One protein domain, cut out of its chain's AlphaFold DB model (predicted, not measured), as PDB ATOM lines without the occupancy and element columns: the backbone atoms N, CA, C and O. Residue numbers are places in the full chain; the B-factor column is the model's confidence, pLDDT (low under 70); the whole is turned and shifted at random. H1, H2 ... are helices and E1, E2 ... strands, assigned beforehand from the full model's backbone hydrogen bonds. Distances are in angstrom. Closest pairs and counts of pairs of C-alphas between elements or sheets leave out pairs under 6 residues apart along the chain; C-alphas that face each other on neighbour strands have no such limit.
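This is residues 76 to 140 of the 1010 residues of the protein "Lipase_3 domain-containing protein" of Actinotignum timonense (UniProt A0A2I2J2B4). A small antiparallel sheet of three strands, in which the hairpin of E2 and E3 is the long part and the short E1 lies along E2, has the helix H1 over it, crossing its strands. The short helix H2 comes just before E2, and the long stretch of residues 90 to 121, with no named element, leads from the end of H1 round to H2. The printed part has 65 residues, with two named helices and three named strands in the chain order E1, H1, H2, E2, E3; the sheet's order is E1, E2, E3. The class is mixed, helices and strands, with 28 residues, under half, in named elements. The whole is compact, with a radius of gyration of the C-alphas of 11.0 A and spans of 33 by 23 by 18 A.

Begin with the sheet and find C-alpha 126 at (151.451, 110.660, 170.483), where E2 begins; the strand holds residues 126 to 131 and is 16.4 A long from first to last C-alpha. After Gly 132 and Gly 133 comes E3, residues 134 to 139, 17.1 A long, which ends at C-alpha 139 at (154.478, 108.061, 173.212). Go back to the first printed residue for E1, residues 76 to 78, which begins at C-alpha 76 at (159.269, 116.515, 170.278) and is 6.8 A long. The helix H1 holds residues 81 to 89; look for its first C-alpha at (147.093, 115.219, 160.316), 12.4 A from its last. The helix H2, residues 122 to 125, is 5.2 A long.

In the sheet, E2 is the inner strand, and E1 and E3 are its edge strands. E2 and E3 are a hairpin, antiparallel at 147 degrees between their directions. Look at C-alphas 128 and 137, which face each other at 4.3 A, then at N 129 and O 136, within hydrogen-bond range at 2.9 A, and N 136 and O 129, also 2.9 A. E1 and E2 are antiparallel at 143 degrees; C-alphas 78 and 127 face each other at 4.7 A, and N 77 and O 128 are within hydrogen-bond range at 2.8 A. H1 is on the sheet, at a height over the sheet of 9.7 A. It lies over E3, on which 4 of its 9 C-alphas fall, and only just over E2, on which 3 fall. On the local plane its line and that of E3 stand at 84 degrees, and it runs across the strands. The closest C-alphas of H1 and E2 are those of Thr 83 and Thr 128, 7.5 A apart; those of H1 and E3 are Ile 87 and Tyr 137, 7.7 A apart. H2 only grazes the sheet, with its residues 122 to 125; its closest C-alpha to E1 is that of Ser 123, 5.0 A from that of Pro 78. H1 and H2 are apart. Every O i to N i+4 pair of H1 is within hydrogen-bond range; H2 is too short for such a pair, and its 1 pair of O i and N i+3 is not within range.

The two C-alphas farthest apart in the domain are those of Gly 117, in the long stretch, and Gly 132, in the link of the hairpin, at 34.7 A. The first and last printed C-alphas, those of His 76 and Asn 140, are 10.5 A apart. The printed part has no cut. The link from H1 to H2 is long, with 32 residues, and its C-alphas lie 7 to 18 A from the mean of the C-alphas; the links from E1 to H1, from H2 to E2 and from E2 to E3 are tight. The mean pLDDT of the printed part is 96.0, and no printed residue is under 70.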
ATOM      1  N   HIS A  76     160.592 117.141 170.355       93.50
ATOM      2  CA  HIS A  76     159.269 116.515 170.278       93.50
ATOM      3  C   HIS A  76     158.258 117.499 169.666       93.50
ATOM      4  O   HIS A  76     158.188 118.667 170.059       93.50
ATOM      5  N   HIS A  77     157.457 117.010 168.727       94.31
ATOM      6  CA  HIS A  77     156.448 117.750 167.984       94.31
ATOM      7  C   HIS A  77     155.082 117.050 168.136       94.31
ATOM      8  O   HIS A  77     155.002 115.851 167.874       94.31
ATOM      9  N   PRO A  78     154.006 117.752 168.554       94.75
ATOM     10  CA  PRO A  78     152.666 117.164 168.663       94.75
ATOM     11  C   PRO A  78     152.181 116.540 167.349       94.75
ATOM     12  O   PRO A  78     152.541 117.019 166.268       94.75
ATOM     13  N   LEU A  79     151.329 115.513 167.435       97.88
ATOM     14  CA  LEU A  79     150.735 114.879 166.256       97.88
ATOM     15  C   LEU A  79     150.026 115.904 165.352       97.88
ATOM     16  O   LEU A  79     149.286 116.773 165.817       97.88
ATOM     17  N   THR A  80     150.210 115.775 164.040       97.44
ATOM     18  CA  THR A  80     149.513 116.552 163.007       97.44
ATOM     19  C   THR A  80     148.767 115.593 162.080       97.44
ATOM     20  O   THR A  80     149.027 114.395 162.078       97.44
ATOM     21  N   ARG A  81     147.825 116.087 161.265       97.69
ATOM     22  CA  ARG A  81     147.093 115.219 160.316       97.69
ATOM     23  C   ARG A  81     148.022 114.586 159.275       97.69
ATOM     24  O   ARG A  81     147.763 113.485 158.808       97.69
ATOM     25  N   GLU A  82     149.088 115.299 158.928       96.81
ATOM     26  CA  GLU A  82     150.117 114.862 157.989       96.81
ATOM     27  C   GLU A  82     150.989 113.768 158.620       96.81
ATOM     28  O   GLU A  82     151.158 112.704 158.030       96.81
ATOM     29  N   THR A  83     151.460 113.964 159.861       97.56
ATOM     30  CA  THR A  83     152.237 112.929 160.558       97.56
ATOM     31  C   THR A  83     151.392 111.717 160.933       97.56
ATOM     32  O   THR A  83     151.867 110.605 160.754       97.56
ATOM     33  N   ALA A  84     150.133 111.883 161.341       98.25
ATOM     34  CA  ALA A  84     149.218 110.763 161.575       98.25
ATOM     35  C   ALA A  84     149.010 109.899 160.316       98.25
ATOM     36  O   ALA A  84     149.013 108.671 160.406       98.25
ATOM     37  N   ALA A  85     148.883 110.519 159.135       97.44
ATOM     38  CA  ALA A  85     148.787 109.791 157.871       97.44
ATOM     39  C   ALA A  85     150.090 109.042 157.538       97.44
ATOM     40  O   ALA A  85     150.034 107.873 157.161       97.44
ATOM     41  N   MET A  86     151.250 109.677 157.753       96.88
ATOM     42  CA  MET A  86     152.569 109.050 157.583       96.88
ATOM     43  C   MET A  86     152.850 107.917 158.591       96.88
ATOM     44  O   MET A  86     153.651 107.029 158.314       96.88
ATOM     45  N   ILE A  87     152.207 107.920 159.762       98.12
ATOM     46  CA  ILE A  87     152.276 106.806 160.722       98.12
ATOM     47  C   ILE A  87     151.419 105.634 160.227       98.12
ATOM     48  O   ILE A  87     151.891 104.499 160.183       98.12
ATOM     49  N   ALA A  88     150.194 105.906 159.770       97.56
ATOM     50  CA  ALA A  88     149.306 104.880 159.225       97.56
ATOM     51  C   ALA A  88     149.860 104.207 157.951       97.56
ATOM     52  O   ALA A  88     149.615 103.019 157.735       97.56
ATOM     53  N   SER A  89     150.639 104.930 157.133       95.38
ATOM     54  CA  SER A  89     151.333 104.398 155.948       95.38
ATOM     55  C   SER A  89     152.651 103.667 156.252       95.38
ATOM     56  O   SER A  89     153.135 102.922 155.399       95.38
ATOM     57  N   GLY A  90     153.235 103.847 157.444       95.69
ATOM     58  CA  GLY A  90     154.544 103.293 157.824       95.69
ATOM     59  C   GLY A  90     155.763 104.135 157.405       95.69
ATOM     60  O   GLY A  90     156.904 103.715 157.617       95.69
ATOM     61  N   GLU A  91     155.557 105.330 156.846       94.19
ATOM     62  CA  GLU A  91     156.632 106.300 156.572       94.19
ATOM     63  C   GLU A  91     157.313 106.756 157.870       94.19
ATOM     64  O   GLU A  91     158.540 106.715 157.982       94.19
ATOM     65  N   ILE A  92     156.512 107.126 158.874       96.06
ATOM     66  CA  ILE A  92     156.965 107.396 160.240       96.06
ATOM     67  C   ILE A  92     156.688 106.146 161.075       96.06
ATOM     68  O   ILE A  92     155.543 105.741 161.261       96.06
ATOM     69  N   ARG A  93     157.753 105.544 161.598       95.88
ATOM     70  CA  ARG A  93     157.710 104.309 162.393       95.88
ATOM     71  C   ARG A  93     158.654 104.385 163.594       95.88
ATOM     72  O   ARG A  93     159.115 105.477 163.932       95.88
ATOM     73  N   LEU A  94     158.927 103.269 164.266       96.50
ATOM     74  CA  LEU A  94     159.912 103.224 165.352       96.50
ATOM     75  C   LEU A  94     161.354 103.257 164.796       96.50
ATOM     76  O   LEU A  94     161.575 102.845 163.653       96.50
ATOM     77  N   PRO A  95     162.362 103.699 165.579       92.94
ATOM     78  CA  PRO A  95     163.757 103.785 165.121       92.94
ATOM     79  C   PRO A  95     164.413 102.465 164.692       92.94
ATOM     80  O   PRO A  95     165.432 102.487 164.007       92.94
ATOM     81  N   ASP A  96     163.850 101.321 165.086       93.00
ATOM     82  CA  ASP A  96     164.285  99.976 164.685       93.00
ATOM     83  C   ASP A  96     163.457  99.396 163.518       93.00
ATOM     84  O   ASP A  96     163.523  98.201 163.231       93.00
ATOM     85  N   GLY A  97     162.663 100.238 162.849       94.31
ATOM     86  CA  GLY A  97     161.810  99.866 161.723       94.31
ATOM     87  C   GLY A  97     160.510  99.163 162.119       94.31
ATOM     88  O   GLY A  97     159.696  98.897 161.235       94.31
ATOM     89  N   ARG A  98     160.274  98.869 163.406       97.12
ATOM     90  CA  ARG A  98     159.005  98.273 163.850       97.12
ATOM     91  C   ARG A  98     157.844  99.256 163.735       97.12
ATOM     92  O   ARG A  98     158.014 100.468 163.870       97.12
ATOM     93  N   VAL A  99     156.655  98.707 163.532       98.00
ATOM     94  CA  VAL A  99     155.383  99.440 163.552       98.00
ATOM     95  C   VAL A  99     154.460  98.907 164.641       98.00
ATOM     96  O   VAL A  99     154.596  97.770 165.094       98.00
ATOM     97  N   ASP A 100     153.534  99.758 165.064       98.06
ATOM     98  CA  ASP A 100     152.459  99.452 166.000       98.06
ATOM     99  C   ASP A 100     151.223  98.950 165.239       98.06
ATOM    100  O   ASP A 100     150.748  99.631 164.325       98.06
ATOM    101  N   SER A 101     150.693  97.777 165.594       97.69
ATOM    102  CA  SER A 101     149.522  97.189 164.928       97.69
ATOM    103  C   SER A 101     148.215  97.972 165.114       97.69
ATOM    104  O   SER A 101     147.287  97.781 164.328       97.69
ATOM    105  N   LEU A 102     148.132  98.855 166.115       98.19
ATOM    106  CA  LEU A 102     146.982  99.725 166.366       98.19
ATOM    107  C   LEU A 102     147.110 101.101 165.683       98.19
ATOM    108  O   LEU A 102     146.167 101.895 165.727       98.19
ATOM    109  N   LEU A 103     148.236 101.371 165.010       98.38
ATOM    110  CA  LEU A 103     148.476 102.605 164.250       98.38
ATOM    111  C   LEU A 103     148.701 102.343 162.748       98.38
ATOM    112  O   LEU A 103     148.157 103.057 161.907       98.38
ATOM    113  N   TYR A 104     149.487 101.325 162.393       97.88
ATOM    114  CA  TYR A 104     149.857 101.008 161.010       97.88
ATOM    115  C   TYR A 104     148.748 100.250 160.267       97.88
ATOM    116  O   TYR A 104     148.195  99.285 160.784       97.88
ATOM    117  N   GLN A 105     148.428 100.688 159.044       96.31
ATOM    118  CA  GLN A 105     147.265 100.254 158.243       96.31
ATOM    119  C   GLN A 105     145.888 100.477 158.908       96.31
ATOM    120  O   GLN A 105     144.867 100.059 158.360       96.31
ATOM    121  N   GLN A 106     145.836 101.180 160.043       97.25
ATOM    122  CA  GLN A 106     144.604 101.507 160.763       97.25
ATOM    123  C   GLN A 106     144.002 102.852 160.311       97.25
ATOM    124  O   GLN A 106     144.658 103.625 159.601       97.25
ATOM    125  N   PRO A 107     142.752 103.177 160.704       97.25
ATOM    126  CA  PRO A 107     142.175 104.499 160.477       97.25
ATOM    127  C   PRO A 107     143.062 105.617 161.046       97.25
ATOM    128  O   PRO A 107     143.408 105.617 162.228       97.25
ATOM    129  N   VAL A 108     143.411 106.579 160.184       98.00
ATOM    130  CA  VAL A 108     144.310 107.700 160.499       98.00
ATOM    131  C   VAL A 108     143.792 108.493 161.700       98.00
ATOM    132  O   VAL A 108     142.703 109.069 161.631       98.00
ATOM    133  N   LEU A 109     144.600 108.571 162.765       98.00
ATOM    134  CA  LEU A 109     144.293 109.353 163.967       98.00
ATOM    135  C   LEU A 109     143.993 110.818 163.625       98.00
ATOM    136  O   LEU A 109     144.719 111.465 162.863       98.00
ATOM    137  N   VAL A 110     142.950 111.376 164.239       98.06
ATOM    138  CA  VAL A 110     142.622 112.800 164.116       98.06
ATOM    139  C   VAL A 110     143.250 113.538 165.306       98.06
ATOM    140  O   VAL A 110     142.812 113.315 166.424       98.06
ATOM    141  N   PRO A 111     144.229 114.448 165.130       98.06
ATOM    142  CA  PRO A 111     145.003 115.021 166.247       98.06
ATOM    143  C   PRO A 111     144.203 115.687 167.380       98.06
ATOM    144  O   PRO A 111     144.683 115.760 168.509       98.06
ATOM    145  N   ASP A 112     143.007 116.197 167.075       97.69
ATOM    146  CA  ASP A 112     142.096 116.840 168.031       97.69
ATOM    147  C   ASP A 112     141.031 115.897 168.623       97.69
ATOM    148  O   ASP A 112     140.226 116.339 169.443       97.69
ATOM    149  N   ALA A 113     140.994 114.641 168.174       98.19
ATOM    150  CA  ALA A 113     140.096 113.609 168.673       98.19
ATOM    151  C   ALA A 113     140.724 112.815 169.825       98.19
ATOM    152  O   ALA A 113     141.931 112.879 170.065       98.19
ATOM    153  N   ASP A 114     139.838 112.092 170.490       97.69
ATOM    154  CA  ASP A 114     140.017 111.164 171.599       97.69
ATOM    155  C   ASP A 114     139.520 109.818 171.034       97.69
ATOM    156  O   ASP A 114     138.341 109.698 170.683       97.69
ATOM    157  N   ASP A 115     140.447 108.900 170.738       97.12
ATOM    158  CA  ASP A 115     140.218 107.734 169.861       97.12
ATOM    159  C   ASP A 115     140.047 106.404 170.638       97.12
ATOM    160  O   ASP A 115     139.789 105.366 170.015       97.12
ATOM    161  N   ASP A 116     140.132 106.443 171.974       96.06
ATOM    162  CA  ASP A 116     139.764 105.364 172.908       96.06
ATOM    163  C   ASP A 116     138.783 105.798 174.022       96.06
ATOM    164  O   ASP A 116     138.018 104.954 174.496       96.06
ATOM    165  N   GLY A 117     138.682 107.095 174.344       96.69
ATOM    166  CA  GLY A 117     137.665 107.667 175.232       96.69
ATOM    167  C   GLY A 117     138.153 108.033 176.636       96.69
ATOM    168  O   GLY A 117     137.318 108.194 177.534       96.69
ATOM    169  N   ASP A 118     139.465 108.138 176.851       95.81
ATOM    170  CA  ASP A 118     140.066 108.439 178.155       95.81
ATOM    171  C   ASP A 118     139.943 109.929 178.567       95.81
ATOM    172  O   ASP A 118     139.939 110.251 179.763       95.81
ATOM    173  N   GLY A 119     139.792 110.842 177.599       96.44
ATOM    174  CA  GLY A 119     139.686 112.293 177.796       96.44
ATOM    175  C   GLY A 119     140.931 113.122 177.439       96.44
ATOM    176  O   GLY A 119     140.889 114.355 177.567       96.44
ATOM    177  N   LEU A 120     142.023 112.500 176.988       97.06
ATOM    178  CA  LEU A 120     143.151 113.153 176.323       97.06
ATOM    179  C   LEU A 120     142.806 113.441 174.847       97.06
ATOM    180  O   LEU A 120     141.649 113.611 174.457       97.06
ATOM    181  N   ARG A 121     143.837 113.653 174.029       98.19
ATOM    182  CA  ARG A 121     143.728 113.786 172.576       98.19
ATOM    183  C   ARG A 121     144.962 113.181 171.949       98.19
ATOM    184  O   ARG A 121     146.062 113.479 172.419       98.19
ATOM    185  N   ASN A 122     144.802 112.586 170.774       98.31
ATOM    186  CA  ASN A 122     145.872 111.947 170.005       98.31
ATOM    187  C   ASN A 122     147.175 112.779 169.878       98.31
ATOM    188  O   ASN A 122     148.262 112.219 169.760       98.31
ATOM    189  N   SER A 123     147.086 114.119 169.874       97.25
ATOM    190  CA  SER A 123     148.233 115.049 169.801       97.25
ATOM    191  C   SER A 123     148.928 115.399 171.122       97.25
ATOM    192  O   SER A 123     150.012 115.988 171.095       97.25
ATOM    193  N   LEU A 124     148.326 115.068 172.263       96.69
ATOM    194  CA  LEU A 124     148.949 115.114 173.589       96.69
ATOM    195  C   LEU A 124     149.626 113.781 173.922       96.69
ATOM    196  O   LEU A 124     150.655 113.768 174.593       96.69
ATOM    197  N   GLU A 125     149.060 112.688 173.427       97.81
ATOM    198  CA  GLU A 125     149.474 111.315 173.707       97.81
ATOM    199  C   GLU A 125     150.628 110.874 172.805       97.81
ATOM    200  O   GLU A 125     151.681 110.459 173.287       97.81
ATOM    201  N   LEU A 126     150.467 111.037 171.488       97.88
ATOM    202  CA  LEU A 126     151.451 110.660 170.483       97.88
ATOM    203  C   LEU A 126     152.170 111.905 169.950       97.88
ATOM    204  O   LEU A 126     151.560 112.921 169.604       97.88
ATOM    205  N   TYR A 127     153.492 111.818 169.840       97.38
ATOM    206  CA  TYR A 127     154.333 112.861 169.257       97.38
ATOM    207  C   TYR A 127     155.250 112.288 168.180       97.38
ATOM    208  O   TYR A 127     155.506 111.086 168.114       97.38
ATOM    209  N   THR A 128     155.792 113.168 167.346       98.06
ATOM    210  CA  THR A 128     156.897 112.850 166.444       98.06
ATOM    211  C   THR A 128     158.172 113.569 166.859       98.06
ATOM    212  O   THR A 128     158.141 114.588 167.548       98.06
ATOM    213  N   TYR A 129     159.318 113.032 166.459       96.19
ATOM    214  CA  TYR A 129     160.622 113.661 166.650       96.19
ATOM    215  C   TYR A 129     161.550 113.298 165.495       96.19
ATOM    216  O   TYR A 129     161.413 112.241 164.877       96.19
ATOM    217  N   SER A 130     162.511 114.175 165.215       92.56
ATOM    218  CA  SER A 130     163.552 113.913 164.219       92.56
ATOM    219  C   SER A 130     164.816 113.381 164.887       92.56
ATOM    220  O   SER A 130     165.234 113.898 165.923       92.56
ATOM    221  N   GLN A 131     165.443 112.374 164.285       89.62
ATOM    222  CA  GLN A 131     166.757 111.875 164.683       89.62
ATOM    223  C   GLN A 131     167.539 111.426 163.442       89.62
ATOM    224  O   GLN A 131     167.151 110.488 162.747       89.62
ATOM    225  N   GLY A 132     168.662 112.090 163.158       83.19
ATOM    226  CA  GLY A 132     169.539 111.739 162.036       83.19
ATOM    227  C   GLY A 132     168.927 112.049 160.666       83.19
ATOM    228  O   GLY A 132     169.187 111.336 159.699       83.19
ATOM    229  N   GLY A 133     168.086 113.085 160.580       82.44
ATOM    230  CA  GLY A 133     167.399 113.468 159.340       82.44
ATOM    231  C   GLY A 133     166.225 112.563 158.938       82.44
ATOM    232  O   GLY A 133     165.758 112.652 157.804       82.44
ATOM    233  N   ARG A 134     165.748 111.707 159.849       86.56
ATOM    234  CA  ARG A 134     164.526 110.897 159.717       86.56
ATOM    235  C   ARG A 134     163.552 111.238 160.844       86.56
ATOM    236  O   ARG A 134     164.001 111.575 161.939       86.56
ATOM    237  N   THR A 135     162.253 111.121 160.583       93.00
ATOM    238  CA  THR A 135     161.192 111.356 161.575       93.00
ATOM    239  C   THR A 135     160.653 110.028 162.098       93.00
ATOM    240  O   THR A 135     160.339 109.136 161.312       93.00
ATOM    241  N   TYR A 136     160.505 109.922 163.414       95.94
ATOM    242  CA  TYR A 136     159.936 108.773 164.121       95.94
ATOM    243  C   TYR A 136     158.780 109.233 165.014       95.94
ATOM    244  O   TYR A 136     158.633 110.435 165.263       95.94
ATOM    245  N   TYR A 137     157.967 108.296 165.503       97.88
ATOM    246  CA  TYR A 137     156.965 108.576 166.535       97.88
ATOM    247  C   TYR A 137     157.416 108.104 167.922       97.88
ATOM    248  O   TYR A 137     158.281 107.235 168.060       97.88
ATOM    249  N   GLY A 138     156.822 108.693 168.956       97.06
ATOM    250  CA  GLY A 138     156.999 108.332 170.356       97.06
ATOM    251  C   GLY A 138     155.739 108.639 171.165       97.06
ATOM    252  O   GLY A 138     154.858 109.367 170.709       97.06
ATOM    253  N   TYR A 139     155.665 108.059 172.358       97.44
ATOM    254  CA  TYR A 139     154.478 108.061 173.212       97.44
ATOM    255  C   TYR A 139     154.750 108.855 174.490       97.44
ATOM    256  O   TYR A 139     155.819 108.720 175.093       97.44
ATOM    257  N   ASN A 140     153.783 109.673 174.891       96.19
ATOM    258  CA  ASN A 140     153.552 110.062 176.282       96.19
ATOM    259  C   ASN A 140     152.570 109.066 176.926       96.19
ATOM    260  O   ASN A 140     152.767 108.688 178.074       96.19
TER     261      ASN A 140